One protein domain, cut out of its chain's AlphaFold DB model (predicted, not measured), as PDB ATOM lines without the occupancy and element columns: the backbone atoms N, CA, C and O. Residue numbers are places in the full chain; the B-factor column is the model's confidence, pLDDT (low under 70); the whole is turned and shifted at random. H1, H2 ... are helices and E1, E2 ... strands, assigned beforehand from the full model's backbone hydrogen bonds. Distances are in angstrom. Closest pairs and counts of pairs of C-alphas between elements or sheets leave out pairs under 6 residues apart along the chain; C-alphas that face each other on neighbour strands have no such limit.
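AT A GLANCE: This is residues 32 to 237 of the 238 residues of an uncharacterized protein of Thermococcus gammatolerans (strain DSM 15229 / JCM 11827 / EJ3) (UniProt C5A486). Two curled sheets close into a long, narrow, barrel-like tube, flattened and only partly closed, with E5, E3, E2, E8 and E9 in one wall and E10, E11, E16 and E17 in the other. At one end a smaller sheet of E1, E7, E6 and E4 is partly face to face with the larger sheet; at the other end residues 199 to 204 of the hairpin E14 and E15 stick out. The printed part has 206 residues with 17 named strands and two named helices, H1 between E5 and E6 and H2 after E17, and is mostly strand. The largest sheet, E5 E3 E2 E8 E9 E13 E12, is mixed; the other three are antiparallel. The whole is only just compact, close to loose, with a radius of gyration of the C-alphas of 19.7 A, and spans 62 by 40 by 30 A.

HOW THE PARTS SIT: E1, residues 32 to 36, is antiparallel to E7, residues 116 to 124, with N 34 and O 120 3.0 A apart. E7 forms a hairpin with E6, residues 104 to 111, whose other neighbour is E4, residues 78 to 81. E2, residues 42 to 57, and E3, residues 61 to 74, form a hairpin, with N 49 and O 67 2.9 A apart. E5, residues 90 to 93, is the edge strand beside E3. E8, residues 130 to 142, is parallel to E2, with N 52 and O 133 2.8 A apart, and forms a hairpin with E9, residues 145 to 153. E13, residues 189 to 193, is antiparallel to E9 and forms a hairpin with E12, residues 184 to 186. This sheet and that of E1 make a sandwich, two sheets face to face, with strands at 48 degrees. H1, residues 95 to 98, lies over E6. E9 runs on into E10, residues 156 to 160, which forms a hairpin with E11, residues 163 to 170. E16, residues 210 to 217, is antiparallel to E11, with N 168 and O 215 3.0 A apart, and forms a hairpin with E17, residues 222 to 229. The closest C-alphas of E3 and E17, Tyr 67 and Gly 226, are 6.4 A apart. E14, residues 197 to 200, and E15, residues 203 to 206, form a hairpin. H2, residues 232 to 236, is over none of the larger sheet's strands; its O i to N i+4 pair is within hydrogen-bond range, and H1 is too short for one.

IN THESE COORDINATES: E1 begins at C-alpha 32, (28.140, -7.228, 39.699). E2 measures 47.1 A, E3 41.2 A and E8 37.5 A. H2 ends at C-alpha 236, (17.348, -19.507, -0.917).

THE WHOLE: The C-alphas farthest apart, Asn 113 and Gly 143, are 62.3 A apart. The printed part has no cut. The link E11 to E12, residues 171 to 183, is long. Mean pLDDT of the printed part is 89.5; residues 35 to 37, 178 and 237 are under 70.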
ATOM      1  N   LYS A  32      27.478  -8.212  38.837       73.75
ATOM      2  CA  LYS A  32      28.140  -7.228  39.699       73.75
ATOM      3  C   LYS A  32      27.441  -5.891  39.524       73.75
ATOM      4  O   LYS A  32      27.226  -5.464  38.390       73.75
ATOM      5  N   ILE A  33      27.080  -5.274  40.645       70.94
ATOM      6  CA  ILE A  33      26.410  -3.977  40.697       70.94
ATOM      7  C   ILE A  33      27.344  -3.003  41.399       70.94
ATOM      8  O   ILE A  33      27.654  -3.198  42.572       70.94
ATOM      9  N   ASN A  34      27.739  -1.945  40.701       73.50
ATOM     10  CA  ASN A  34      28.462  -0.829  41.300       73.50
ATOM     11  C   ASN A  34      27.571   0.410  41.223       73.50
ATOM     12  O   ASN A  34      27.091   0.743  40.145       73.50
ATOM     13  N   ALA A  35      27.326   1.077  42.350       65.19
ATOM     14  CA  ALA A  35      26.494   2.276  42.411       65.19
ATOM     15  C   ALA A  35      27.305   3.453  42.956       65.19
ATOM     16  O   ALA A  35      27.953   3.330  43.995       65.19
ATOM     17  N   VAL A  36      27.272   4.586  42.251       61.78
ATOM     18  CA  VAL A  36      28.023   5.798  42.610       61.78
ATOM     19  C   VAL A  36      27.107   7.020  42.473       61.78
ATOM     20  O   VAL A  36      26.405   7.140  41.461       61.78
ATOM     21  N   PRO A  37      27.069   7.953  43.444       63.47
ATOM     22  CA  PRO A  37      27.865   7.998  44.676       63.47
ATOM     23  C   PRO A  37      27.244   7.265  45.878       63.47
ATOM     24  O   PRO A  37      27.889   7.159  46.915       63.47
ATOM     25  N   PHE A  38      26.015   6.758  45.769       75.69
ATOM     26  CA  PHE A  38      25.329   6.028  46.840       75.69
ATOM     27  C   PHE A  38      24.533   4.853  46.266       75.69
ATOM     28  O   PHE A  38      24.252   4.806  45.072       75.69
ATOM     29  N   ASN A  39      24.158   3.899  47.116       80.62
ATOM     30  CA  ASN A  39      23.412   2.716  46.701       80.62
ATOM     31  C   ASN A  39      21.893   2.996  46.696       80.62
ATOM     32  O   ASN A  39      21.334   3.230  47.768       80.62
ATOM     33  N   PRO A  40      21.200   2.946  45.540       79.56
ATOM     34  CA  PRO A  40      19.761   3.216  45.456       79.56
ATOM     35  C   PRO A  40      18.862   2.059  45.937       79.56
ATOM     36  O   PRO A  40      17.638   2.178  45.889       79.56
ATOM     37  N   GLY A  41      19.429   0.928  46.376       82.44
ATOM     38  CA  GLY A  41      18.651  -0.227  46.829       82.44
ATOM     39  C   GLY A  41      17.897  -0.886  45.675       82.44
ATOM     40  O   GLY A  41      16.669  -0.858  45.621       82.44
ATOM     41  N   ILE A  42      18.639  -1.462  44.730       88.06
ATOM     42  CA  ILE A  42      18.069  -2.217  43.610       88.06
ATOM     43  C   ILE A  42      18.308  -3.715  43.781       88.06
ATOM     44  O   ILE A  42      19.354  -4.142  44.270       88.06
ATOM     45  N   ASN A  43      17.351  -4.520  43.330       90.94
ATOM     46  CA  ASN A  43      17.506  -5.962  43.189       90.94
ATOM     47  C   ASN A  43      17.434  -6.327  41.708       90.94
ATOM     48  O   ASN A  43      16.615  -5.788  40.965       90.94
ATOM     49  N   VAL A  44      18.287  -7.240  41.265       90.75
ATOM     50  CA  VAL A  44      18.427  -7.591  39.851       90.75
ATOM     51  C   VAL A  44      18.230  -9.081  39.650       90.75
ATOM     52  O   VAL A  44      18.604  -9.911  40.474       90.75
ATOM     53  N   THR A  45      17.628  -9.450  38.530       91.38
ATOM     54  CA  THR A  45      17.499 -10.846  38.114       91.38
ATOM     55  C   THR A  45      17.669 -10.918  36.614       91.38
ATOM     56  O   THR A  45      16.995 -10.204  35.878       91.38
ATOM     57  N   ALA A  46      18.546 -11.798  36.146       91.56
ATOM     58  CA  ALA A  46      18.673 -12.052  34.721       91.56
ATOM     59  C   ALA A  46      17.759 -13.178  34.265       91.56
ATOM     60  O   ALA A  46      17.553 -14.169  34.973       91.56
ATOM     61  N   VAL A  47      17.257 -13.030  33.046       94.12
ATOM     62  CA  VAL A  47      16.418 -14.018  32.377       94.12
ATOM     63  C   VAL A  47      16.925 -14.201  30.958       94.12
ATOM     64  O   VAL A  47      17.204 -13.226  30.263       94.12
ATOM     65  N   MET A  48      17.039 -15.452  30.530       94.38
ATOM     66  CA  MET A  48      17.324 -15.802  29.147       94.38
ATOM     67  C   MET A  48      16.016 -16.059  28.391       94.38
ATOM     68  O   MET A  48      15.226 -16.917  28.775       94.38
ATOM     69  N   PHE A  49      15.778 -15.328  27.307       95.44
ATOM     70  CA  PHE A  49      14.629 -15.537  26.428       95.44
ATOM     71  C   PHE A  49      15.071 -16.343  25.212       95.44
ATOM     72  O   PHE A  49      15.780 -15.831  24.343       95.44
ATOM     73  N   HIS A  50      14.639 -17.595  25.154       95.94
ATOM     74  CA  HIS A  50      14.872 -18.487  24.031       95.94
ATOM     75  C   HIS A  50      13.671 -18.441  23.090       95.94
ATOM     76  O   HIS A  50      12.524 -18.663  23.483       95.94
ATOM     77  N   VAL A  51      13.931 -18.093  21.832       96.31
ATOM     78  CA  VAL A  51      12.904 -17.911  20.806       96.31
ATOM     79  C   VAL A  51      13.186 -18.862  19.653       96.31
ATOM     80  O   VAL A  51      14.167 -18.710  18.924       96.31
ATOM     81  N   HIS A  52      12.295 -19.829  19.475       96.81
ATOM     82  CA  HIS A  52      12.325 -20.815  18.404       96.81
ATOM     83  C   HIS A  52      11.394 -20.375  17.277       96.81
ATOM     84  O   HIS A  52      10.177 -20.564  17.346       96.81
ATOM     85  N   ALA A  53      11.963 -19.778  16.233       97.12
ATOM     86  CA  ALA A  53      11.225 -19.380  15.043       97.12
ATOM     87  C   ALA A  53      11.210 -20.532  14.032       97.12
ATOM     88  O   ALA A  53      12.245 -20.886  13.461       97.12
ATOM     89  N   LYS A  54      10.031 -21.116  13.817       97.19
ATOM     90  CA  LYS A  54       9.793 -22.197  12.859       97.19
ATOM     91  C   LYS A  54       9.163 -21.622  11.604       97.19
ATOM     92  O   LYS A  54       8.045 -21.119  11.644       97.19
ATOM     93  N   PHE A  55       9.868 -21.715  10.490       96.75
ATOM     94  CA  PHE A  55       9.385 -21.326   9.174       96.75
ATOM     95  C   PHE A  55       8.977 -22.589   8.419       96.75
ATOM     96  O   PHE A  55       9.790 -23.497   8.266       96.75
ATOM     97  N   ILE A  56       7.715 -22.673   8.005       95.50
ATOM     98  CA  ILE A  56       7.064 -23.891   7.507       95.50
ATOM     99  C   ILE A  56       6.412 -23.587   6.155       95.50
ATOM    100  O   ILE A  56       5.816 -22.527   5.995       95.50
ATOM    101  N   GLY A  57       6.485 -24.501   5.188       93.31
ATOM    102  CA  GLY A  57       5.891 -24.326   3.859       93.31
ATOM    103  C   GLY A  57       6.914 -24.615   2.770       93.31
ATOM    104  O   GLY A  57       7.393 -25.741   2.695       93.31
ATOM    105  N   TYR A  58       7.275 -23.604   1.967       91.81
ATOM    106  CA  TYR A  58       8.236 -23.720   0.853       91.81
ATOM    107  C   TYR A  58       9.509 -24.496   1.227       91.81
ATOM    108  O   TYR A  58       9.925 -25.397   0.505       91.81
ATOM    109  N   LYS A  59      10.095 -24.172   2.383       90.06
ATOM    110  CA  LYS A  59      11.105 -24.978   3.072       90.06
ATOM    111  C   LYS A  59      10.838 -24.931   4.567       90.06
ATOM    112  O   LYS A  59      10.401 -23.904   5.088       90.06
ATOM    113  N   HIS A  60      11.147 -26.030   5.251       93.38
ATOM    114  CA  HIS A  60      11.122 -26.066   6.704       93.38
ATOM    115  C   HIS A  60      12.479 -25.630   7.267       93.38
ATOM    116  O   HIS A  60      13.487 -26.303   7.058       93.38
ATOM    117  N   VAL A  61      12.516 -24.506   7.982       95.50
ATOM    118  CA  VAL A  61      13.728 -23.983   8.629       95.50
ATOM    119  C   VAL A  61      13.390 -23.570  10.051       95.50
ATOM    120  O   VAL A  61      12.459 -22.802  10.272       95.50
ATOM    121  N   THR A  62      14.185 -24.026  11.015       95.62
ATOM    122  CA  THR A  62      14.115 -23.538  12.395       95.62
ATOM    123  C   THR A  62      15.318 -22.648  12.695       95.62
ATOM    124  O   THR A  62      16.458 -22.975  12.349       95.62
ATOM    125  N   VAL A  63      15.065 -21.503  13.328       96.75
ATOM    126  CA  VAL A  63      16.093 -20.577  13.810       96.75
ATOM    127  C   VAL A  63      15.888 -20.343  15.297       96.75
ATOM    128  O   VAL A  63      14.792 -19.985  15.727       96.75
ATOM    129  N   ASN A  64      16.957 -20.534  16.066       96.81
ATOM    130  CA  ASN A  64      16.958 -20.334  17.507       96.81
ATOM    131  C   ASN A  64      17.640 -19.006  17.827       96.81
ATOM    132  O   ASN A  64      18.744 -18.744  17.345       96.81
ATOM    133  N   TYR A  65      16.990 -18.191  18.650       94.75
ATOM    134  CA  TYR A  65      17.540 -16.952  19.182       94.75
ATOM    135  C   TYR A  65      17.592 -17.014  20.702       94.75
ATOM    136  O   TYR A  65      16.690 -17.566  21.329       94.75
ATOM    137  N   SER A  66      18.620 -16.398  21.277       93.19
ATOM    138  CA  SER A  66      18.808 -16.299  22.722       93.19
ATOM    139  C   SER A  66      19.067 -14.842  23.079       93.19
ATOM    140  O   SER A  66      20.052 -14.258  22.620       93.19
ATOM    141  N   TYR A  67      18.172 -14.253  23.867       92.88
ATOM    142  CA  TYR A  67      18.267 -12.870  24.325       92.88
ATOM    143  C   TYR A  67      18.303 -12.838  25.850       92.88
ATOM    144  O   TYR A  67      17.270 -13.040  26.485       92.88
ATOM    145  N   PRO A  68      19.460 -12.578  26.469       92.00
ATOM    146  CA  PRO A  68      19.488 -12.236  27.878       92.00
ATOM    147  C   PRO A  68      18.813 -10.875  28.099       92.00
ATOM    148  O   PRO A  68      18.949  -9.961  27.287       92.00
ATOM    149  N   ALA A  69      18.123 -10.712  29.223       93.81
ATOM    150  CA  ALA A  69      17.692  -9.413  29.729       93.81
ATOM    151  C   ALA A  69      17.868  -9.360  31.248       93.81
ATOM    152  O   ALA A  69      17.798 -10.391  31.926       93.81
ATOM    153  N   ILE A  70      18.074  -8.158  31.780       94.00
ATOM    154  CA  ILE A  70      18.146  -7.913  33.221       94.00
ATOM    155  C   ILE A  70      16.852  -7.242  33.654       94.00
ATOM    156  O   ILE A  70      16.506  -6.171  33.162       94.00
ATOM    157  N   LEU A  71      16.142  -7.870  34.581       95.44
ATOM    158  CA  LEU A  71      15.043  -7.254  35.306       95.44
ATOM    159  C   LEU A  71      15.614  -6.565  36.538       95.44
ATOM    160  O   LEU A  71      16.533  -7.089  37.174       95.44
ATOM    161  N   ILE A  72      15.057  -5.410  36.874       95.38
ATOM    162  CA  ILE A  72      15.479  -4.581  37.999       95.38
ATOM    163  C   ILE A  72      14.241  -4.237  38.811       95.38
ATOM    164  O   ILE A  72      13.320  -3.623  38.281       95.38
ATOM    165  N   LYS A  73      14.238  -4.609  40.087       95.62
ATOM    166  CA  LYS A  73      13.269  -4.164  41.084       95.62
ATOM    167  C   LYS A  73      13.884  -3.019  41.875       95.62
ATOM    168  O   LYS A  73      14.991  -3.161  42.399       95.62
ATOM    169  N   THR A  74      13.191  -1.895  41.955       94.12
ATOM    170  CA  THR A  74      13.667  -0.708  42.667       94.12
ATOM    171  C   THR A  74      13.057  -0.595  44.057       94.12
ATOM    172  O   THR A  74      11.931  -1.031  44.283       94.12
ATOM    173  N   SER A  75      13.781   0.037  44.982       91.88
ATOM    174  CA  SER A  75      13.216   0.484  46.254       91.88
ATOM    175  C   SER A  75      12.150   1.580  46.042       91.88
ATOM    176  O   SER A  75      12.158   2.261  45.009       91.88
ATOM    177  N   PRO A  76      11.251   1.809  47.019       92.12
ATOM    178  CA  PRO A  76      10.251   2.878  46.951       92.12
ATOM    179  C   PRO A  76      10.827   4.295  46.815       92.12
ATOM    180  O   PRO A  76      10.092   5.201  46.422       92.12
ATOM    181  N   ASP A  77      12.109   4.498  47.121       91.06
ATOM    182  CA  ASP A  77      12.774   5.806  47.087       91.06
ATOM    183  C   ASP A  77      13.227   6.204  45.675       91.06
ATOM    184  O   ASP A  77      13.544   7.370  45.414       91.06
ATOM    185  N   VAL A  78      13.226   5.252  44.737       92.25
ATOM    186  CA  VAL A  78      13.528   5.488  43.324       92.25
ATOM    187  C   VAL A  78      12.298   6.061  42.621       92.25
ATOM    188  O   VAL A  78      11.177   5.571  42.758       92.25
ATOM    189  N   LEU A  79      12.507   7.123  41.844       92.25
ATOM    190  CA  LEU A  79      11.484   7.730  40.995       92.25
ATOM    191  C   LEU A  79      11.453   7.070  39.613       92.25
ATOM    192  O   LEU A  79      10.380   6.728  39.116       92.25
ATOM    193  N   ASN A  80      12.616   6.932  38.969       93.25
ATOM    194  CA  ASN A  80      12.744   6.220  37.701       93.25
ATOM    195  C   ASN A  80      14.176   5.749  37.405       93.25
ATOM    196  O   ASN A  80      15.143   6.163  38.044       93.25
ATOM    197  N   LEU A  81      14.274   4.895  36.382       93.00
ATOM    198  CA  LEU A  81      15.513   4.398  35.795       93.00
ATOM    199  C   LEU A  81      15.546   4.690  34.291       93.00
ATOM    200  O   LEU A  81      14.498   4.703  33.637       93.00
ATOM    201  N   SER A  82      16.740   4.816  33.714       93.25
ATOM    202  CA  SER A  82      16.950   4.827  32.258       93.25
ATOM    203  C   SER A  82      16.826   3.417  31.645       93.25
ATOM    204  O   SER A  82      17.759   2.904  31.029       93.25
ATOM    205  N   ALA A  83      15.676   2.771  31.848       94.31
ATOM    206  CA  ALA A  83      15.355   1.406  31.425       94.31
ATOM    207  C   ALA A  83      13.867   1.289  31.030       94.31
ATOM    208  O   ALA A  83      13.086   2.223  31.230       94.31
ATOM    209  N   PHE A  84      13.442   0.152  30.468       95.94
ATOM    210  CA  PHE A  84      12.030  -0.058  30.121       95.94
ATOM    211  C   PHE A  84      11.209  -0.329  31.378       95.94
ATOM    212  O   PHE A  84      11.429  -1.337  32.039       95.94
ATOM    213  N   LYS A  85      10.259   0.548  31.708       96.50
ATOM    214  CA  LYS A  85       9.349   0.356  32.845       96.50
ATOM    215  C   LYS A  85       8.285  -0.695  32.502       96.50
ATOM    216  O   LYS A  85       7.598  -0.546  31.494       96.50
ATOM    217  N   LEU A  86       8.163  -1.736  33.326       96.94
ATOM    218  CA  LEU A  86       7.190  -2.824  33.158       96.94
ATOM    219  C   LEU A  86       6.028  -2.722  34.156       96.94
ATOM    220  O   LEU A  86       4.873  -2.902  33.777       96.94
ATOM    221  N   SER A  87       6.318  -2.398  35.413       96.12
ATOM    222  CA  SER A  87       5.338  -2.083  36.465       96.12
ATOM    223  C   SER A  87       5.810  -0.861  37.256       96.12
ATOM    224  O   SER A  87       6.694  -0.143  36.788       96.12
ATOM    225  N   ASP A  88       5.214  -0.571  38.414       93.69
ATOM    226  CA  ASP A  88       5.522   0.638  39.184       93.69
ATOM    227  C   ASP A  88       6.994   0.746  39.587       93.69
ATOM    228  O   ASP A  88       7.551   1.846  39.541       93.69
ATOM    229  N   ASP A  89       7.622  -0.385  39.893       95.25
ATOM    230  CA  ASP A  89       8.975  -0.503  40.435       95.25
ATOM    231  C   ASP A  89       9.784  -1.649  39.791       95.25
ATOM    232  O   ASP A  89      10.905  -1.929  40.219       95.25
ATOM    233  N   VAL A  90       9.260  -2.292  38.737       97.19
ATOM    234  CA  VAL A  90      10.006  -3.244  37.899       97.19
ATOM    235  C   VAL A  90      10.356  -2.631  36.553       97.19
ATOM    236  O   VAL A  90       9.501  -2.148  35.805       97.19
ATOM    237  N   TYR A  91      11.635  -2.734  36.209       97.00
ATOM    238  CA  TYR A  91      12.216  -2.279  34.957       97.00
ATOM    239  C   TYR A  91      12.960  -3.411  34.251       97.00
ATOM    240  O   TYR A  91      13.332  -4.413  34.860       97.00
ATOM    241  N   MET A  92      13.216  -3.234  32.959       96.31
ATOM    242  CA  MET A  92      13.961  -4.173  32.136       96.31
ATOM    243  C   MET A  92      15.048  -3.472  31.327       96.31
ATOM    244  O   MET A  92      14.801  -2.476  30.642       96.31
ATOM    245  N   LEU A  93      16.243  -4.054  31.361       93.88
ATOM    246  CA  LEU A  93      17.341  -3.761  30.455       93.88
ATOM    247  C   LEU A  93      17.478  -4.872  29.413       93.88
ATOM    248  O   LEU A  93      17.680  -6.035  29.775       93.88
ATOM    249  N   PRO A  94      17.396  -4.535  28.121       90.88
ATOM    250  CA  PRO A  94      17.497  -5.510  27.046       90.88
ATOM    251  C   PRO A  94      18.939  -5.888  26.729       90.88
ATOM    252  O   PRO A  94      19.871  -5.139  27.034       90.88
ATOM    253  N   TYR A  95      19.081  -6.990  25.990       83.56
ATOM    254  CA  TYR A  95      20.355  -7.568  25.563       83.56
ATOM    255  C   TYR A  95      21.365  -6.565  25.001       83.56
ATOM    256  O   TYR A  95      22.542  -6.586  25.349       83.56
ATOM    257  N   TYR A  96      20.917  -5.667  24.120       83.00
ATOM    258  CA  TYR A  96      21.828  -4.746  23.445       83.00
ATOM    259  C   TYR A  96      22.551  -3.796  24.412       83.00
ATOM    260  O   TYR A  96      23.605  -3.280  24.055       83.00
ATOM    261  N   SER A  97      22.018  -3.588  25.622       82.69
ATOM    262  CA  SER A  97      22.610  -2.700  26.633       82.69
ATOM    263  C   SER A  97      23.954  -3.215  27.144       82.69
ATOM    264  O   SER A  97      24.763  -2.433  27.623       82.69
ATOM    265  N   PHE A  98      24.195  -4.518  27.023       82.88
ATOM    266  CA  PHE A  98      25.422  -5.188  27.450       82.88
ATOM    267  C   PHE A  98      26.076  -5.954  26.293       82.88
ATOM    268  O   PHE A  98      26.911  -6.823  26.507       82.88
ATOM    269  N   LYS A  99      25.745  -5.611  25.041       79.44
ATOM    270  CA  LYS A  99      26.421  -6.141  23.850       79.44
ATOM    271  C   LYS A  99      27.706  -5.350  23.569       79.44
ATOM    272  O   LYS A  99      27.839  -4.703  22.531       79.44
ATOM    273  N   ASN A 100      28.629  -5.376  24.521       79.88
ATOM    274  CA  ASN A 100      29.954  -4.761  24.437       79.88
ATOM    275  C   ASN A 100      31.013  -5.727  24.999       79.88
ATOM    276  O   ASN A 100      30.639  -6.685  25.674       79.88
ATOM    277  N   PRO A 101      32.313  -5.499  24.736       81.62
ATOM    278  CA  PRO A 101      33.377  -6.411  25.168       81.62
ATOM    279  C   PRO A 101      33.413  -6.687  26.679       81.62
ATOM    280  O   PRO A 101      33.934  -7.712  27.102       81.62
ATOM    281  N   GLU A 102      32.851  -5.792  27.495       80.44
ATOM    282  CA  GLU A 102      32.843  -5.907  28.955       80.44
ATOM    283  C   GLU A 102      31.535  -6.465  29.530       80.44
ATOM    284  O   GLU A 102      31.435  -6.646  30.746       80.44
ATOM    285  N   ASN A 103      30.526  -6.712  28.689       83.25
ATOM    286  CA  ASN A 103      29.162  -7.060  29.095       83.25
ATOM    287  C   ASN A 103      28.599  -6.124  30.185       83.25
ATOM    288  O   ASN A 103      27.950  -6.564  31.140       83.25
ATOM    289  N   LEU A 104      28.882  -4.826  30.052       86.44
ATOM    290  CA  LEU A 104      28.567  -3.791  31.035       86.44
ATOM    291  C   LEU A 104      27.414  -2.905  30.554       86.44
ATOM    292  O   LEU A 104      27.479  -2.365  29.455       86.44
ATOM    293  N   ALA A 105      26.397  -2.693  31.381       88.19
ATOM    294  CA  ALA A 105      25.364  -1.686  31.149       88.19
ATOM    295  C   ALA A 105      25.403  -0.643  32.268       88.19
ATOM    296  O   ALA A 105      25.378  -1.013  33.437       88.19
ATOM    297  N   SER A 106      25.421   0.643  31.918       88.69
ATOM    298  CA  SER A 106      25.308   1.738  32.886       88.69
ATOM    299  C   SER A 106      23.908   2.340  32.818       88.69
ATOM    300  O   SER A 106      23.418   2.643  31.724       88.69
ATOM    301  N   ILE A 107      23.242   2.480  33.964       91.62
ATOM    302  CA  ILE A 107      21.908   3.075  34.070       91.62
ATOM    303  C   ILE A 107      21.907   4.284  34.991       91.62
ATOM    304  O   ILE A 107      22.482   4.270  36.076       91.62
ATOM    305  N   LEU A 108      21.172   5.310  34.577       92.38
ATOM    306  CA  LEU A 108      20.878   6.466  35.404       92.38
ATOM    307  C   LEU A 108      19.658   6.171  36.279       92.38
ATOM    308  O   LEU A 108      18.612   5.739  35.786       92.38
ATOM    309  N   VAL A 109      19.788   6.466  37.566       93.00
ATOM    310  CA  VAL A 109      18.733   6.360  38.572       93.00
ATOM    311  C   VAL A 109      18.396   7.754  39.067       93.00
ATOM    312  O   VAL A 109      19.282   8.493  39.502       93.00
ATOM    313  N   ARG A 110      17.114   8.110  39.039       92.94
ATOM    314  CA  ARG A 110      16.611   9.325  39.680       92.94
ATOM    315  C   ARG A 110      15.852   8.944  40.934       92.94
ATOM    316  O   ARG A 110      14.921   8.143  40.880       92.94
ATOM    317  N   MET A 111      16.221   9.550  42.048       92.75
ATOM    318  CA  MET A 111      15.574   9.358  43.339       92.75
ATOM    319  C   MET A 111      14.412  10.342  43.503       92.75
ATOM    320  O   MET A 111      14.403  11.425  42.909       92.75
ATOM    321  N   LYS A 112      13.434  10.004  44.347       93.00
ATOM    322  CA  LYS A 112      12.291  10.884  44.656       93.00
ATOM    323  C   LYS A 112      12.699  12.170  45.372       93.00
ATOM    324  O   LYS A 112      12.050  13.190  45.184       93.00
ATOM    325  N   ASN A 113      13.806  12.150  46.117       91.38
ATOM    326  CA  ASN A 113      14.388  13.345  46.741       91.38
ATOM    327  C   ASN A 113      15.096  14.289  45.738       91.38
ATOM    328  O   ASN A 113      15.693  15.278  46.149       91.38
ATOM    329  N   GLY A 114      15.067  13.978  44.435       91.38
ATOM    330  CA  GLY A 114      15.660  14.789  43.371       91.38
ATOM    331  C   GLY A 114      17.106  14.435  43.024       91.38
ATOM    332  O   GLY A 114      17.575  14.845  41.964       91.38
ATOM    333  N   SER A 115      17.796  13.650  43.856       89.25
ATOM    334  CA  SER A 115      19.167  13.207  43.582       89.25
ATOM    335  C   SER A 115      19.244  12.199  42.431       89.25
ATOM    336  O   SER A 115      18.263  11.540  42.071       89.25
ATOM    337  N   THR A 116      20.435  12.073  41.845       89.31
ATOM    338  CA  THR A 116      20.718  11.133  40.757       89.31
ATOM    339  C   THR A 116      21.951  10.295  41.070       89.31
ATOM    340  O   THR A 116      22.932  10.816  41.597       89.31
ATOM    341  N   THR A 117      21.924   9.017  40.703       88.00
ATOM    342  CA  THR A 117      23.063   8.092  40.814       88.00
ATOM    343  C   THR A 117      23.202   7.274  39.534       88.00
ATOM    344  O   THR A 117      22.231   7.107  38.793       88.00
ATOM    345  N   SER A 118      24.415   6.800  39.248       87.44
ATOM    346  CA  SER A 118      24.668   5.837  38.180       87.44
ATOM    347  C   SER A 118      24.877   4.455  38.777       87.44
ATOM    348  O   SER A 118      25.559   4.308  39.795       87.44
ATOM    349  N   VAL A 119      24.303   3.448  38.130       87.69
ATOM    350  CA  VAL A 119      24.480   2.044  38.480       87.69
ATOM    351  C   VAL A 119      25.047   1.303  37.282       87.69
ATOM    352  O   VAL A 119      24.428   1.248  36.222       87.69
ATOM    353  N   ASP A 120      26.182   0.658  37.490       88.50
ATOM    354  CA  ASP A 120      26.807  -0.217  36.514       88.50
ATOM    355  C   ASP A 120      26.454  -1.670  36.816       88.50
ATOM    356  O   ASP A 120      26.676  -2.168  37.921       88.50
ATOM    357  N   ILE A 121      25.909  -2.358  35.818       86.62
ATOM    358  CA  ILE A 121      25.504  -3.761  35.870       86.62
ATOM    359  C   ILE A 121      26.391  -4.535  34.901       86.62
ATOM    360  O   ILE A 121      26.259  -4.402  33.684       86.62
ATOM    361  N   ARG A 122      27.288  -5.362  35.440       86.12
ATOM    362  CA  ARG A 122      28.110  -6.288  34.649       86.12
ATOM    363  C   ARG A 122      27.509  -7.680  34.681       86.12
ATOM    364  O   ARG A 122      27.182  -8.178  35.759       86.12
ATOM    365  N   VAL A 123      27.407  -8.303  33.512       80.38
ATOM    366  CA  VAL A 123      26.843  -9.644  33.343       80.38
ATOM    367  C   VAL A 123      27.938 -10.617  32.923       80.38
ATOM    368  O   VAL A 123      28.609 -10.407  31.918       80.38
ATOM    369  N   GLU A 124      28.104 -11.708  33.666       81.88
ATOM    370  CA  GLU A 124      29.010 -12.800  33.298       81.88
ATOM    371  C   GLU A 124      28.235 -14.129  33.287       81.88
ATOM    372  O   GLU A 124      27.456 -14.403  34.199       81.88
ATOM    373  N   GLY A 125      28.457 -14.967  32.268       75.50
ATOM    374  CA  GLY A 125      27.833 -16.292  32.144       75.50
ATOM    375  C   GLY A 125      26.395 -16.287  31.603       75.50
ATOM    376  O   GLY A 125      25.893 -15.284  31.097       75.50
ATOM    377  N   THR A 126      25.721 -17.439  31.696       80.00
ATOM    378  CA  THR A 126      24.362 -17.650  31.154       80.00
ATOM    379  C   THR A 126      23.308 -17.653  32.268       80.00
ATOM    380  O   THR A 126      23.436 -18.455  33.192       80.00
ATOM    381  N   PRO A 127      22.244 -16.824  32.201       86.88
ATOM    382  CA  PRO A 127      21.185 -16.806  33.208       86.88
ATOM    383  C   PRO A 127      20.555 -18.187  33.426       86.88
ATOM    384  O   PRO A 127      20.178 -18.856  32.468       86.88
ATOM    385  N   LYS A 128      20.375 -18.586  34.691       84.81
ATOM    386  CA  LYS A 128      19.728 -19.868  35.044       84.81
ATOM    387  C   LYS A 128      18.235 -19.889  34.733       84.81
ATOM    388  O   LYS A 128      17.669 -20.938  34.449       84.81
ATOM    389  N   LYS A 129      17.580 -18.735  34.853       91.19
ATOM    390  CA  LYS A 129      16.155 -18.595  34.577       91.19
ATOM    391  C   LYS A 129      15.956 -18.373  33.089       91.19
ATOM    392  O   LYS A 129      16.522 -17.428  32.538       91.19
ATOM    393  N   SER A 130      15.116 -19.192  32.471       94.00
ATOM    394  CA  SER A 130      14.813 -19.086  31.050       94.00
ATOM    395  C   SER A 130      13.314 -19.042  30.766       94.00
ATOM    396  O   SER A 130      12.487 -19.496  31.560       94.00
ATOM    397  N   ILE A 131      12.968 -18.451  29.625       95.44
ATOM    398  CA  ILE A 131      11.632 -18.472  29.035       95.44
ATOM    399  C   ILE A 131      11.759 -19.015  27.617       95.44
ATOM    400  O   ILE A 131      12.462 -18.439  26.792       95.44
ATOM    401  N   GLU A 132      11.030 -20.092  27.347       95.25
ATOM    402  CA  GLU A 132      10.982 -20.748  26.042       95.25
ATOM    403  C   GLU A 132       9.747 -20.307  25.261       95.25
ATOM    404  O   GLU A 132       8.611 -20.560  25.681       95.25
ATOM    405  N   MET A 133       9.957 -19.683  24.104       95.62
ATOM    406  CA  MET A 133       8.907 -19.197  23.215       95.62
ATOM    407  C   MET A 133       9.042 -19.833  21.833       95.62
ATOM    408  O   MET A 133      10.105 -19.804  21.223       95.62
ATOM    409  N   THR A 134       7.949 -20.381  21.300       96.44
ATOM    410  CA  THR A 134       7.901 -20.861  19.909       96.44
ATOM    411  C   THR A 134       7.013 -19.951  19.077       96.44
ATOM    412  O   THR A 134       5.905 -19.611  19.495       96.44
ATOM    413  N   ILE A 135       7.498 -19.582  17.894       96.62
ATOM    414  CA  ILE A 135       6.777 -18.775  16.910       96.62
ATOM    415  C   ILE A 135       6.763 -19.542  15.598       96.62
ATOM    416  O   ILE A 135       7.814 -19.937  15.096       96.62
ATOM    417  N   ASN A 136       5.577 -19.729  15.035       97.06
ATOM    418  CA  ASN A 136       5.396 -20.419  13.771       97.06
ATOM    419  C   ASN A 136       5.069 -19.404  12.672       97.06
ATOM    420  O   ASN A 136       4.183 -18.560  12.835       97.06
ATOM    421  N   TYR A 137       5.760 -19.531  11.546       97.31
ATOM    422  CA  TYR A 137       5.536 -18.771  10.325       97.31
ATOM    423  C   TYR A 137       5.195 -19.728   9.181       97.31
ATOM    424  O   TYR A 137       5.912 -20.704   8.953       97.31
ATOM    425  N   GLU A 138       4.138 -19.423   8.435       97.19
ATOM    426  CA  GLU A 138       3.913 -19.973   7.099       97.19
ATOM    427  C   GLU A 138       4.778 -19.201   6.094       97.19
ATOM    428  O   GLU A 138       4.833 -17.968   6.125       97.19
ATOM    429  N   VAL A 139       5.449 -19.923   5.198       96.62
ATOM    430  CA  VAL A 139       6.294 -19.371   4.140       96.62
ATOM    431  C   VAL A 139       5.882 -19.941   2.790       96.62
ATOM    432  O   VAL A 139       5.916 -21.154   2.579       96.62
ATOM    433  N   LYS A 140       5.561 -19.061   1.840       95.50
ATOM    434  CA  LYS A 140       5.321 -19.408   0.429       95.50
ATOM    435  C   LYS A 140       6.311 -18.664  -0.455       95.50
ATOM    436  O   LYS A 140       6.679 -17.532  -0.148       95.50
ATOM    437  N   LYS A 141       6.732 -19.282  -1.558       93.31
ATOM    438  CA  LYS A 141       7.518 -18.612  -2.599       93.31
ATOM    439  C   LYS A 141       6.582 -18.180  -3.725       93.31
ATOM    440  O   LYS A 141       5.785 -18.987  -4.196       93.31
ATOM    441  N   ASN A 142       6.670 -16.918  -4.131       91.31
ATOM    442  CA  ASN A 142       5.915 -16.352  -5.243       91.31
ATOM    443  C   ASN A 142       6.865 -15.543  -6.135       91.31
ATOM    444  O   ASN A 142       7.215 -14.403  -5.818       91.31
ATOM    445  N   GLY A 143       7.335 -16.162  -7.220       89.12
ATOM    446  CA  GLY A 143       8.372 -15.587  -8.076       89.12
ATOM    447  C   GLY A 143       9.652 -15.285  -7.290       89.12
ATOM    448  O   GLY A 143      10.230 -16.181  -6.675       89.12
ATOM    449  N   THR A 144      10.061 -14.016  -7.294       88.44
ATOM    450  CA  THR A 144      11.261 -13.487  -6.614       88.44
ATOM    451  C   THR A 144      11.019 -13.049  -5.166       88.44
ATOM    452  O   THR A 144      11.884 -12.410  -4.564       88.44
ATOM    453  N   HIS A 145       9.851 -13.359  -4.597       92.12
ATOM    454  CA  HIS A 145       9.489 -12.974  -3.237       92.12
ATOM    455  C   HIS A 145       9.091 -14.178  -2.378       92.12
ATOM    456  O   HIS A 145       8.544 -15.177  -2.853       92.12
ATOM    457  N   TYR A 146       9.313 -14.035  -1.077       94.06
ATOM    458  CA  TYR A 146       8.761 -14.867  -0.023       94.06
ATOM    459  C   TYR A 146       7.576 -14.155   0.622       94.06
ATOM    460  O   TYR A 146       7.673 -13.002   1.037       94.06
ATOM    461  N   LEU A 147       6.463 -14.868   0.738       95.62
ATOM    462  CA  LEU A 147       5.325 -14.483   1.560       95.62
ATOM    463  C   LEU A 147       5.504 -15.149   2.919       95.62
ATOM    464  O   LEU A 147       5.496 -16.377   2.995       95.62
ATOM    465  N   VAL A 148       5.698 -14.357   3.969       95.81
ATOM    466  CA  VAL A 148       5.979 -14.841   5.324       95.81
ATOM    467  C   VAL A 148       4.902 -14.345   6.268       95.81
ATOM    468  O   VAL A 148       4.805 -13.152   6.546       95.81
ATOM    469  N   ARG A 149       4.091 -15.268   6.773       95.38
ATOM    470  CA  ARG A 149       2.950 -14.964   7.635       95.38
ATOM    471  C   ARG A 149       3.131 -15.631   8.998       95.38
ATOM    472  O   ARG A 149       3.256 -16.852   9.037       95.38
ATOM    473  N   PRO A 150       3.121 -14.896  10.120       93.25
ATOM    474  CA  PRO A 150       3.023 -15.514  11.433       93.25
ATOM    475  C   PRO A 150       1.661 -16.208  11.555       93.25
ATOM    476  O   PRO A 150       0.617 -15.597  11.335       93.25
ATOM    477  N   ILE A 151       1.675 -17.497  11.889       93.56
ATOM    478  CA  ILE A 151       0.460 -18.317  12.048       93.56
ATOM    479  C   ILE A 151       0.119 -18.585  13.516       93.56
ATOM    480  O   ILE A 151      -0.995 -18.993  13.825       93.56
ATOM    481  N   GLY A 152       1.057 -18.333  14.430       91.19
ATOM    482  CA  GLY A 152       0.801 -18.376  15.865       91.19
ATOM    483  C   GLY A 152       2.078 -18.409  16.694       91.19
ATOM    484  O   GLY A 152       3.128 -18.866  16.235       91.19
ATOM    485  N   TRP A 153       1.983 -17.945  17.936       93.44
ATOM    486  CA  TRP A 153       3.067 -17.993  18.911       93.44
ATOM    487  C   TRP A 153       2.543 -18.338  20.299       93.44
ATOM    488  O   TRP A 153       1.404 -18.036  20.652       93.44
ATOM    489  N   SER A 154       3.393 -18.964  21.107       87.12
ATOM    490  CA  SER A 154       3.063 -19.231  22.502       87.12
ATOM    491  C   SER A 154       3.200 -17.947  23.325       87.12
ATOM    492  O   SER A 154       4.323 -17.469  23.501       87.12
ATOM    493  N   VAL A 155       2.101 -17.410  23.863       87.06
ATOM    494  CA  VAL A 155       2.180 -16.387  24.919       87.06
ATOM    495  C   VAL A 155       2.750 -17.050  26.170       87.06
ATOM    496  O   VAL A 155       2.264 -18.097  26.604       87.06
ATOM    497  N   LYS A 156       3.814 -16.475  26.729       94.62
ATOM    498  CA  LYS A 156       4.495 -17.013  27.913       94.62
ATOM    499  C   LYS A 156       4.337 -16.067  29.088       94.62
ATOM    500  O   LYS A 156       4.128 -14.874  28.908       94.62
ATOM    501  N   LYS A 157       4.430 -16.612  30.298       94.50
ATOM    502  CA  LYS A 157       4.383 -15.835  31.536       94.50
ATOM    503  C   LYS A 157       5.765 -15.807  32.163       94.50
ATOM    504  O   LYS A 157       6.396 -16.848  32.324       94.50
ATOM    505  N   LEU A 158       6.209 -14.614  32.521       94.75
ATOM    506  CA  LEU A 158       7.425 -14.373  33.276       94.75
ATOM    507  C   LEU A 158       7.023 -13.899  34.668       94.75
ATOM    508  O   LEU A 158       6.534 -12.786  34.810       94.75
ATOM    509  N   THR A 159       7.238 -14.732  35.683       94.62
ATOM    510  CA  THR A 159       6.962 -14.354  37.077       94.62
ATOM    511  C   THR A 159       8.255 -14.041  37.802       94.62
ATOM    512  O   THR A 159       9.106 -14.922  37.901       94.62
ATOM    513  N   VAL A 160       8.436 -12.832  38.324       92.88
ATOM    514  CA  VAL A 160       9.600 -12.429  39.131       92.88
ATOM    515  C   VAL A 160       9.131 -11.521  40.270       92.88
ATOM    516  O   VAL A 160       8.222 -10.730  40.065       92.88
ATOM    517  N   TRP A 161       9.698 -11.666  41.474       94.62
ATOM    518  CA  TRP A 161       9.290 -10.902  42.669       94.62
ATOM    519  C   TRP A 161       7.767 -10.867  42.909       94.62
ATOM    520  O   TRP A 161       7.213  -9.832  43.254       94.62
ATOM    521  N   ASN A 162       7.092 -12.006  42.714       92.75
ATOM    522  CA  ASN A 162       5.632 -12.163  42.810       92.75
ATOM    523  C   ASN A 162       4.798 -11.334  41.813       92.75
ATOM    524  O   ASN A 162       3.577 -11.303  41.920       92.75
ATOM    525  N   GLU A 163       5.425 -10.740  40.799       94.81
ATOM    526  CA  GLU A 163       4.748 -10.086  39.682       94.81
ATOM    527  C   GLU A 163       4.830 -10.947  38.427       94.81
ATOM    528  O   GLU A 163       5.859 -11.568  38.153       94.81
ATOM    529  N   THR A 164       3.749 -10.983  37.651       96.19
ATOM    530  CA  THR A 164       3.667 -11.758  36.411       96.19
ATOM    531  C   THR A 164       3.511 -10.839  35.208       96.19
ATOM    532  O   THR A 164       2.577 -10.045  35.131       96.19
ATOM    533  N   PHE A 165       4.393 -11.022  34.231       96.88
ATOM    534  CA  PHE A 165       4.423 -10.297  32.967       96.88
ATOM    535  C   PHE A 165       4.143 -11.244  31.801       96.88
ATOM    536  O   PHE A 165       4.513 -12.423  31.842       96.88
ATOM    537  N   ASN A 166       3.526 -10.732  30.740       96.88
ATOM    538  CA  ASN A 166       3.306 -11.502  29.518       96.88
ATOM    539  C   ASN A 166       4.492 -11.327  28.572       96.88
ATOM    540  O   ASN A 166       4.947 -10.218  28.336       96.88
ATOM    541  N   VAL A 167       4.964 -12.417  27.985       96.75
ATOM    542  CA  VAL A 167       5.982 -12.415  26.934       96.75
ATOM    543  C   VAL A 167       5.291 -12.779  25.630       96.75
ATOM    544  O   VAL A 167       4.636 -13.822  25.537       96.75
ATOM    545  N   THR A 168       5.404 -11.905  24.633       95.94
ATOM    546  CA  THR A 168       4.676 -12.033  23.368       95.94
ATOM    547  C   THR A 168       5.496 -11.539  22.181       95.94
ATOM    548  O   THR A 168       6.530 -10.891  22.334       95.94
ATOM    549  N   LEU A 169       5.006 -11.860  20.986       95.06
ATOM    550  CA  LEU A 169       5.469 -11.316  19.721       95.06
ATOM    551  C   LEU A 169       4.596 -10.117  19.350       95.06
ATOM    552  O   LEU A 169       3.376 -10.157  19.521       95.06
ATOM    553  N   VAL A 170       5.217  -9.086  18.793       92.50
ATOM    554  CA  VAL A 170       4.554  -7.947  18.165       92.50
ATOM    555  C   VAL A 170       4.993  -7.881  16.706       92.50
ATOM    556  O   VAL A 170       6.187  -7.828  16.399       92.50
ATOM    557  N   ILE A 171       4.020  -7.883  15.798       90.81
ATOM    558  CA  ILE A 171       4.244  -7.724  14.359       90.81
ATOM    559  C   ILE A 171       4.423  -6.233  14.085       90.81
ATOM    560  O   ILE A 171       3.532  -5.424  14.338       90.81
ATOM    561  N   GLN A 172       5.597  -5.862  13.590       84.56
ATOM    562  CA  GLN A 172       5.957  -4.473  13.314       84.56
ATOM    563  C   GLN A 172       6.019  -4.243  11.809       84.56
ATOM    564  O   GLN A 172       6.460  -5.117  11.053       84.56
ATOM    565  N   ARG A 173       5.618  -3.043  11.370       83.62
ATOM    566  CA  ARG A 173       5.843  -2.636   9.982       83.62
ATOM    567  C   ARG A 173       7.353  -2.570   9.717       83.62
ATOM    568  O   ARG A 173       8.085  -2.030  10.550       83.62
ATOM    569  N   PRO A 174       7.821  -3.103   8.580       78.19
ATOM    570  CA  PRO A 174       9.226  -3.036   8.215       78.19
ATOM    571  C   PRO A 174       9.658  -1.572   8.069       78.19
ATOM    572  O   PRO A 174       8.909  -0.730   7.572       78.19
ATOM    573  N   ILE A 175      10.877  -1.269   8.512       72.38
ATOM    574  CA  ILE A 175      11.502   0.033   8.281       72.38
ATOM    575  C   ILE A 175      12.272  -0.069   6.970       72.38
ATOM    576  O   ILE A 175      13.192  -0.880   6.857       72.38
ATOM    577  N   GLN A 176      11.899   0.756   5.994       72.19
ATOM    578  CA  GLN A 176      12.606   0.816   4.723       72.19
ATOM    579  C   GLN A 176      13.902   1.612   4.885       72.19
ATOM    580  O   GLN A 176      13.900   2.733   5.394       72.19
ATOM    581  N   ILE A 177      15.006   1.035   4.418       70.56
ATOM    582  CA  ILE A 177      16.300   1.712   4.323       70.56
ATOM    583  C   ILE A 177      16.514   2.088   2.859       70.56
ATOM    584  O   ILE A 177      16.168   1.316   1.958       70.56
ATOM    585  N   ALA A 178      17.083   3.268   2.616       68.69
ATOM    586  CA  ALA A 178      17.477   3.676   1.273       68.69
ATOM    587  C   ALA A 178      18.410   2.621   0.649       68.69
ATOM    588  O   ALA A 178      19.309   2.112   1.316       68.69
ATOM    589  N   ASN A 179      18.189   2.300  -0.628       71.19
ATOM    590  CA  ASN A 179      18.953   1.310  -1.402       71.19
ATOM    591  C   ASN A 179      18.840  -0.156  -0.935       71.19
ATOM    592  O   ASN A 179      19.494  -1.022  -1.516       71.19
ATOM    593  N   ALA A 180      18.007  -0.462   0.066       76.25
ATOM    594  CA  ALA A 180      17.657  -1.839   0.399       76.25
ATOM    595  C   ALA A 180      16.512  -2.338  -0.500       76.25
ATOM    596  O   ALA A 180      15.627  -1.549  -0.842       76.25
ATOM    597  N   PRO A 181      16.473  -3.639  -0.841       82.00
ATOM    598  CA  PRO A 181      15.297  -4.254  -1.443       82.00
ATOM    599  C   PRO A 181      14.020  -3.935  -0.650       82.00
ATOM    600  O   PRO A 181      14.038  -3.917   0.585       82.00
ATOM    601  N   THR A 182      12.922  -3.650  -1.352       84.38
ATOM    602  CA  THR A 182      11.657  -3.260  -0.720       84.38
ATOM    603  C   THR A 182      11.070  -4.414   0.084       84.38
ATOM    604  O   THR A 182      11.033  -5.554  -0.382       84.38
ATOM    605  N   VAL A 183      10.586  -4.103   1.287       87.69
ATOM    606  CA  VAL A 183       9.845  -5.036   2.139       87.69
ATOM    607  C   VAL A 183       8.504  -4.425   2.499       87.69
ATOM    608  O   VAL A 183       8.436  -3.284   2.953       87.69
ATOM    609  N   GLU A 184       7.439  -5.207   2.367       90.56
ATOM    610  CA  GLU A 184       6.084  -4.755   2.672       90.56
ATOM    611  C   GLU A 184       5.417  -5.653   3.712       90.56
ATOM    612  O   GLU A 184       5.725  -6.838   3.827       90.56
ATOM    613  N   LEU A 185       4.478  -5.081   4.464       91.50
ATOM    614  CA  LEU A 185       3.571  -5.821   5.334       91.50
ATOM    615  C   LEU A 185       2.139  -5.561   4.866       91.50
ATOM    616  O   LEU A 185       1.653  -4.432   4.959       91.50
ATOM    617  N   LYS A 186       1.465  -6.606   4.382       92.31
ATOM    618  CA  LYS A 186       0.082  -6.549   3.896       92.31
ATOM    619  C   LYS A 186      -0.730  -7.664   4.543       92.31
ATOM    620  O   LYS A 186      -0.387  -8.830   4.387       92.31
ATOM    621  N   ASN A 187      -1.805  -7.309   5.250       89.94
ATOM    622  CA  ASN A 187      -2.698  -8.259   5.931       89.94
ATOM    623  C   ASN A 187      -1.922  -9.287   6.782       89.94
ATOM    624  O   ASN A 187      -2.022 -10.494   6.559       89.94
ATOM    625  N   ASP A 188      -1.063  -8.787   7.675       89.50
ATOM    626  CA  ASP A 188      -0.162  -9.576   8.532       89.50
ATOM    627  C   ASP A 188       0.794 -10.522   7.788       89.50
ATOM    628  O   ASP A 188       1.386 -11.414   8.384       89.50
ATOM    629  N   THR A 189       0.982 -10.334   6.484       93.62
ATOM    630  CA  THR A 189       1.922 -11.111   5.675       93.62
ATOM    631  C   THR A 189       3.055 -10.209   5.215       93.62
ATOM    632  O   THR A 189       2.829  -9.192   4.554       93.62
ATOM    633  N   TYR A 190       4.281 -10.581   5.570       94.31
ATOM    634  CA  TYR A 190       5.484  -9.941   5.071       94.31
ATOM    635  C   TYR A 190       5.747 -10.395   3.635       94.31
ATOM    636  O   TYR A 190       5.832 -11.594   3.365       94.31
ATOM    637  N   LEU A 191       5.902  -9.440   2.725       93.94
ATOM    638  CA  LEU A 191       6.430  -9.659   1.385       93.94
ATOM    639  C   LEU A 191       7.922  -9.339   1.421       93.94
ATOM    640  O   LEU A 191       8.315  -8.179   1.556       93.94
ATOM    641  N   LEU A 192       8.744 -10.381   1.349       92.25
ATOM    642  CA  LEU A 192      10.193 -10.294   1.481       92.25
ATOM    643  C   LEU A 192      10.866 -10.650   0.157       92.25
ATOM    644  O   LEU A 192      10.493 -11.646  -0.455       92.25
ATOM    645  N   PRO A 193      11.875  -9.897  -0.288       89.56
ATOM    646  CA  PRO A 193      12.599 -10.225  -1.503       89.56
ATOM    647  C   PRO A 193      13.480 -11.459  -1.286       89.56
ATOM    648  O   PRO A 193      14.021 -11.683  -0.201       89.56
ATOM    649  N   GLU A 194      13.664 -12.253  -2.340       86.38
ATOM    650  CA  GLU A 194      14.569 -13.406  -2.323       86.38
ATOM    651  C   GLU A 194      16.040 -12.985  -2.199       86.38
ATOM    652  O   GLU A 194      16.870 -13.722  -1.664       86.38
ATOM    653  N   ILE A 195      16.363 -11.770  -2.646       81.12
ATOM    654  CA  ILE A 195      17.707 -11.208  -2.572       81.12
ATOM    655  C   ILE A 195      17.913 -10.559  -1.200       81.12
ATOM    656  O   ILE A 195      17.371  -9.502  -0.877       81.12
ATOM    657  N   CYS A 196      18.765 -11.185  -0.400       80.00
ATOM    658  CA  CYS A 196      19.236 -10.675   0.892       80.00
ATOM    659  C   CYS A 196      20.721 -10.291   0.878       80.00
ATOM    660  O   CYS A 196      21.248  -9.860   1.901       80.00
ATOM    661  N   LYS A 197      21.397 -10.420  -0.269       83.69
ATOM    662  CA  LYS A 197      22.786  -9.995  -0.469       83.69
ATOM    663  C   LYS A 197      22.906  -9.206  -1.761       83.69
ATOM    664  O   LYS A 197      22.516  -9.706  -2.811       83.69
ATOM    665  N   THR A 198      23.484  -8.014  -1.702       77.75
ATOM    666  CA  THR A 198      23.791  -7.212  -2.895       77.75
ATOM    667  C   THR A 198      25.272  -6.878  -2.921       77.75
ATOM    668  O   THR A 198      25.820  -6.435  -1.910       77.75
ATOM    669  N   LYS A 199      25.919  -7.066  -4.074       81.25
ATOM    670  CA  LYS A 199      27.327  -6.720  -4.285       81.25
ATOM    671  C   LYS A 199      27.424  -5.460  -5.140       81.25
ATOM    672  O   LYS A 199      26.815  -5.404  -6.203       81.25
ATOM    673  N   SER A 200      28.202  -4.481  -4.688       74.69
ATOM    674  CA  SER A 200      28.561  -3.284  -5.454       74.69
ATOM    675  C   SER A 200      30.072  -3.079  -5.355       74.69
ATOM    676  O   SER A 200      30.601  -2.783  -4.281       74.69
ATOM    677  N   GLY A 201      30.787  -3.336  -6.453       81.69
ATOM    678  CA  GLY A 201      32.252  -3.381  -6.456       81.69
ATOM    679  C   GLY A 201      32.803  -4.439  -5.489       81.69
ATOM    680  O   GLY A 201      32.488  -5.627  -5.607       81.69
ATOM    681  N   SER A 202      33.621  -4.006  -4.526       83.81
ATOM    682  CA  SER A 202      34.192  -4.847  -3.462       83.81
ATOM    683  C   SER A 202      33.278  -5.011  -2.240       83.81
ATOM    684  O   SER A 202      33.546  -5.857  -1.388       83.81
ATOM    685  N   VAL A 203      32.185  -4.247  -2.144       79.19
ATOM    686  CA  VAL A 203      31.306  -4.236  -0.968       79.19
ATOM    687  C   VAL A 203      30.149  -5.211  -1.163       79.19
ATOM    688  O   VAL A 203      29.442  -5.164  -2.169       79.19
ATOM    689  N   THR A 204      29.927  -6.080  -0.175       82.62
ATOM    690  CA  THR A 204      28.734  -6.936  -0.097       82.62
ATOM    691  C   THR A 204      27.872  -6.484   1.073       82.62
ATOM    692  O   THR A 204      28.286  -6.591   2.224       82.62
ATOM    693  N   ALA A 205      26.669  -5.994   0.786       81.31
ATOM    694  CA  ALA A 205      25.669  -5.684   1.801       81.31
ATOM    695  C   ALA A 205      24.790  -6.914   2.049       81.31
ATOM    696  O   ALA A 205      24.304  -7.530   1.097       81.31
ATOM    697  N   ILE A 206      24.587  -7.267   3.321       82.81
ATOM    698  CA  ILE A 206      23.711  -8.363   3.748       82.81
ATOM    699  C   ILE A 206      22.532  -7.764   4.514       82.81
ATOM    700  O   ILE A 206      22.712  -7.161   5.574       82.81
ATOM    701  N   TYR A 207      21.324  -7.952   3.995       84.06
ATOM    702  CA  TYR A 207      20.095  -7.441   4.592       84.06
ATOM    703  C   TYR A 207      19.464  -8.488   5.510       84.06
ATOM    704  O   TYR A 207      19.262  -9.643   5.129       84.06
ATOM    705  N   LYS A 208      19.127  -8.069   6.734       86.06
ATOM    706  CA  LYS A 208      18.393  -8.878   7.713       86.06
ATOM    707  C   LYS A 208      17.008  -8.285   7.916       86.06
ATOM    708  O   LYS A 208      16.873  -7.199   8.474       86.06
ATOM    709  N   TYR A 209      15.988  -9.021   7.501       88.38
ATOM    710  CA  TYR A 209      14.604  -8.572   7.594       88.38
ATOM    711  C   TYR A 209      13.973  -9.069   8.896       88.38
ATOM    712  O   TYR A 209      13.904 -10.278   9.120       88.38
ATOM    713  N   SER A 210      13.556  -8.145   9.771       91.31
ATOM    714  CA  SER A 210      12.793  -8.500  10.975       91.31
ATOM    715  C   SER A 210      11.374  -8.895  10.579       91.31
ATOM    716  O   SER A 210      10.725  -8.171   9.827       91.31
ATOM    717  N   VAL A 211      10.901 -10.022  11.100       92.88
ATOM    718  CA  VAL A 211       9.540 -10.552  10.907       92.88
ATOM    719  C   VAL A 211       8.757 -10.628  12.217       92.88
ATOM    720  O   VAL A 211       7.737 -11.302  12.304       92.88
ATOM    721  N   GLY A 212       9.228  -9.924  13.244       92.94
ATOM    722  CA  GLY A 212       8.536  -9.773  14.512       92.94
ATOM    723  C   GLY A 212       9.490  -9.360  15.622       92.94
ATOM    724  O   GLY A 212      10.677  -9.687  15.597       92.94
ATOM    725  N   ASP A 213       8.962  -8.653  16.610       94.38
ATOM    726  CA  ASP A 213       9.711  -8.179  17.765       94.38
ATOM    727  C   ASP A 213       9.160  -8.831  19.037       94.38
ATOM    728  O   ASP A 213       7.949  -8.910  19.235       94.38
ATOM    729  N   VAL A 214      10.043  -9.318  19.902       95.31
ATOM    730  CA  VAL A 214       9.670  -9.971  21.162       95.31
ATOM    731  C   VAL A 214       9.654  -8.933  22.274       95.31
ATOM    732  O   VAL A 214      10.607  -8.165  22.415       95.31
ATOM    733  N   TYR A 215       8.586  -8.936  23.069       96.44
ATOM    734  CA  TYR A 215       8.378  -7.998  24.168       96.44
ATOM    735  C   TYR A 215       7.966  -8.704  25.455       96.44
ATOM    736  O   TYR A 215       7.275  -9.725  25.430       96.44
ATOM    737  N   VAL A 216       8.345  -8.096  26.577       97.19
ATOM    738  CA  VAL A 216       7.720  -8.310  27.885       97.19
ATOM    739  C   VAL A 216       6.719  -7.181  28.111       97.19
ATOM    740  O   VAL A 216       7.090  -6.013  28.054       97.19
ATOM    741  N   ILE A 217       5.461  -7.522  28.361       96.38
ATOM    742  CA  ILE A 217       4.356  -6.591  28.582       96.38
ATOM    743  C   ILE A 217       3.942  -6.664  30.048       96.38
ATOM    744  O   ILE A 217       3.576  -7.734  30.550       96.38
ATOM    745  N   GLY A 218       4.003  -5.519  30.717       96.00
ATOM    746  CA  GLY A 218       3.516  -5.319  32.074       96.00
ATOM    747  C   GLY A 218       2.441  -4.235  32.148       96.00
ATOM    748  O   GLY A 218       2.100  -3.618  31.138       96.00
ATOM    749  N   PRO A 219       1.882  -3.999  33.345       95.44
ATOM    750  CA  PRO A 219       0.790  -3.046  33.535       95.44
ATOM    751  C   PRO A 219       1.186  -1.586  33.262       95.44
ATOM    752  O   PRO A 219       0.332  -0.797  32.869       95.44
ATOM    753  N   ALA A 220       2.456  -1.216  33.451       94.50
ATOM    754  CA  ALA A 220       2.928   0.160  33.266       94.50
ATOM    755  C   ALA A 220       3.590   0.405  31.899       94.50
ATOM    756  O   ALA A 220       3.873   1.554  31.552       94.50
ATOM    757  N   GLY A 221       3.867  -0.649  31.126       94.31
ATOM    758  CA  GLY A 221       4.543  -0.512  29.842       94.31
ATOM    759  C   GLY A 221       5.080  -1.816  29.265       94.31
ATOM    760  O   GLY A 221       4.784  -2.918  29.724       94.31
ATOM    761  N   GLU A 222       5.892  -1.664  28.223       95.25
ATOM    762  CA  GLU A 222       6.502  -2.760  27.480       95.25
ATOM    763  C   GLU A 222       8.025  -2.629  27.441       95.25
ATOM    764  O   GLU A 222       8.581  -1.534  27.319       95.25
ATOM    765  N   GLY A 223       8.702  -3.769  27.519       95.44
ATOM    766  CA  GLY A 223      10.142  -3.896  27.379       95.44
ATOM    767  C   GLY A 223      10.491  -4.694  26.133       95.44
ATOM    768  O   GLY A 223      10.089  -5.848  26.000       95.44
ATOM    769  N   PHE A 224      11.264  -4.093  25.230       95.19
ATOM    770  CA  PHE A 224      11.769  -4.773  24.037       95.19
ATOM    771  C   PHE A 224      12.823  -5.817  24.417       95.19
ATOM    772  O   PHE A 224      13.759  -5.492  25.136       95.19
ATOM    773  N   VAL A 225      12.716  -7.047  23.916       94.44
ATOM    774  CA  VAL A 225      13.674  -8.135  24.186       94.44
ATOM    775  C   VAL A 225      14.614  -8.348  23.002       94.44
ATOM    776  O   VAL A 225      15.835  -8.345  23.159       94.44
ATOM    777  N   GLY A 226      14.054  -8.536  21.805       92.88
ATOM    778  CA  GLY A 226      14.814  -8.935  20.624       92.88
ATOM    779  C   GLY A 226      13.968  -8.991  19.352       92.88
ATOM    780  O   GLY A 226      12.765  -8.739  19.383       92.88
ATOM    781  N   LYS A 227      14.605  -9.312  18.221       93.50
ATOM    782  CA  LYS A 227      13.964  -9.383  16.896       93.50
ATOM    783  C   LYS A 227      14.072 -10.776  16.302       93.50
ATOM    784  O   LYS A 227      15.159 -11.340  16.264       93.50
ATOM    785  N   VAL A 228      12.987 -11.281  15.740       94.00
ATOM    786  CA  VAL A 228      12.994 -12.497  14.927       94.00
ATOM    787  C   VAL A 228      13.308 -12.110  13.492       94.00
ATOM    788  O   VAL A 228      12.640 -11.254  12.923       94.00
ATOM    789  N   TYR A 229      14.312 -12.740  12.887       93.38
ATOM    790  CA  TYR A 229      14.734 -12.421  11.524       93.38
ATOM    791  C   TYR A 229      14.355 -13.529  10.547       93.38
ATOM    792  O   TYR A 229      14.474 -14.714  10.849       93.38
ATOM    793  N   PHE A 230      13.963 -13.155   9.335       93.12
ATOM    794  CA  PHE A 230      13.750 -14.129   8.274       93.12
ATOM    795  C   PHE A 230      15.090 -14.740   7.814       93.12
ATOM    796  O   PHE A 230      16.011 -13.991   7.466       93.12
ATOM    797  N   PRO A 231      15.240 -16.081   7.775       92.44
ATOM    798  CA  PRO A 231      16.498 -16.743   7.433       92.44
ATOM    799  C   PRO A 231      16.688 -16.860   5.916       92.44
ATOM    800  O   PRO A 231      16.772 -17.959   5.370       92.44
ATOM    801  N   CYS A 232      16.768 -15.720   5.235       88.94
ATOM    802  CA  CYS A 232      16.755 -15.652   3.775       88.94
ATOM    803  C   CYS A 232      17.820 -16.540   3.098       88.94
ATOM    804  O   CYS A 232      17.497 -17.263   2.161       88.94
ATOM    805  N   GLU A 233      19.054 -16.594   3.614       85.69
ATOM    806  CA  GLU A 233      20.111 -17.453   3.047       85.69
ATOM    807  C   GLU A 233      19.771 -18.947   3.118       85.69
ATOM    808  O   GLU A 233      19.951 -19.677   2.143       85.69
ATOM    809  N   LYS A 234      19.220 -19.394   4.253       88.50
ATOM    810  CA  LYS A 234      18.799 -20.790   4.445       88.50
ATOM    811  C   LYS A 234      17.592 -21.140   3.568       88.50
ATOM    812  O   LYS A 234      17.433 -22.290   3.170       88.50
ATOM    813  N   MET A 235      16.747 -20.152   3.266       88.56
ATOM    814  CA  MET A 235      15.582 -20.311   2.392       88.56
ATOM    815  C   MET A 235      15.975 -20.412   0.919       88.56
ATOM    816  O   MET A 235      15.537 -21.343   0.236       88.56
ATOM    817  N   ALA A 236      16.847 -19.511   0.454       82.00
ATOM    818  CA  ALA A 236      17.348 -19.507  -0.917       82.00
ATOM    819  C   ALA A 236      18.042 -20.833  -1.254       82.00
ATOM    820  O   ALA A 236      17.712 -21.446  -2.262       82.00
ATOM    821  N   GLY A 237      18.889 -21.339  -0.352       66.81
ATOM    822  CA  GLY A 237      19.562 -22.629  -0.494       66.81
ATOM    823  C   GLY A 237      20.476 -22.711  -1.717       66.81
ATOM    824  O   GLY A 237      20.034 -22.973  -2.832       66.81
TER     825      GLY A 237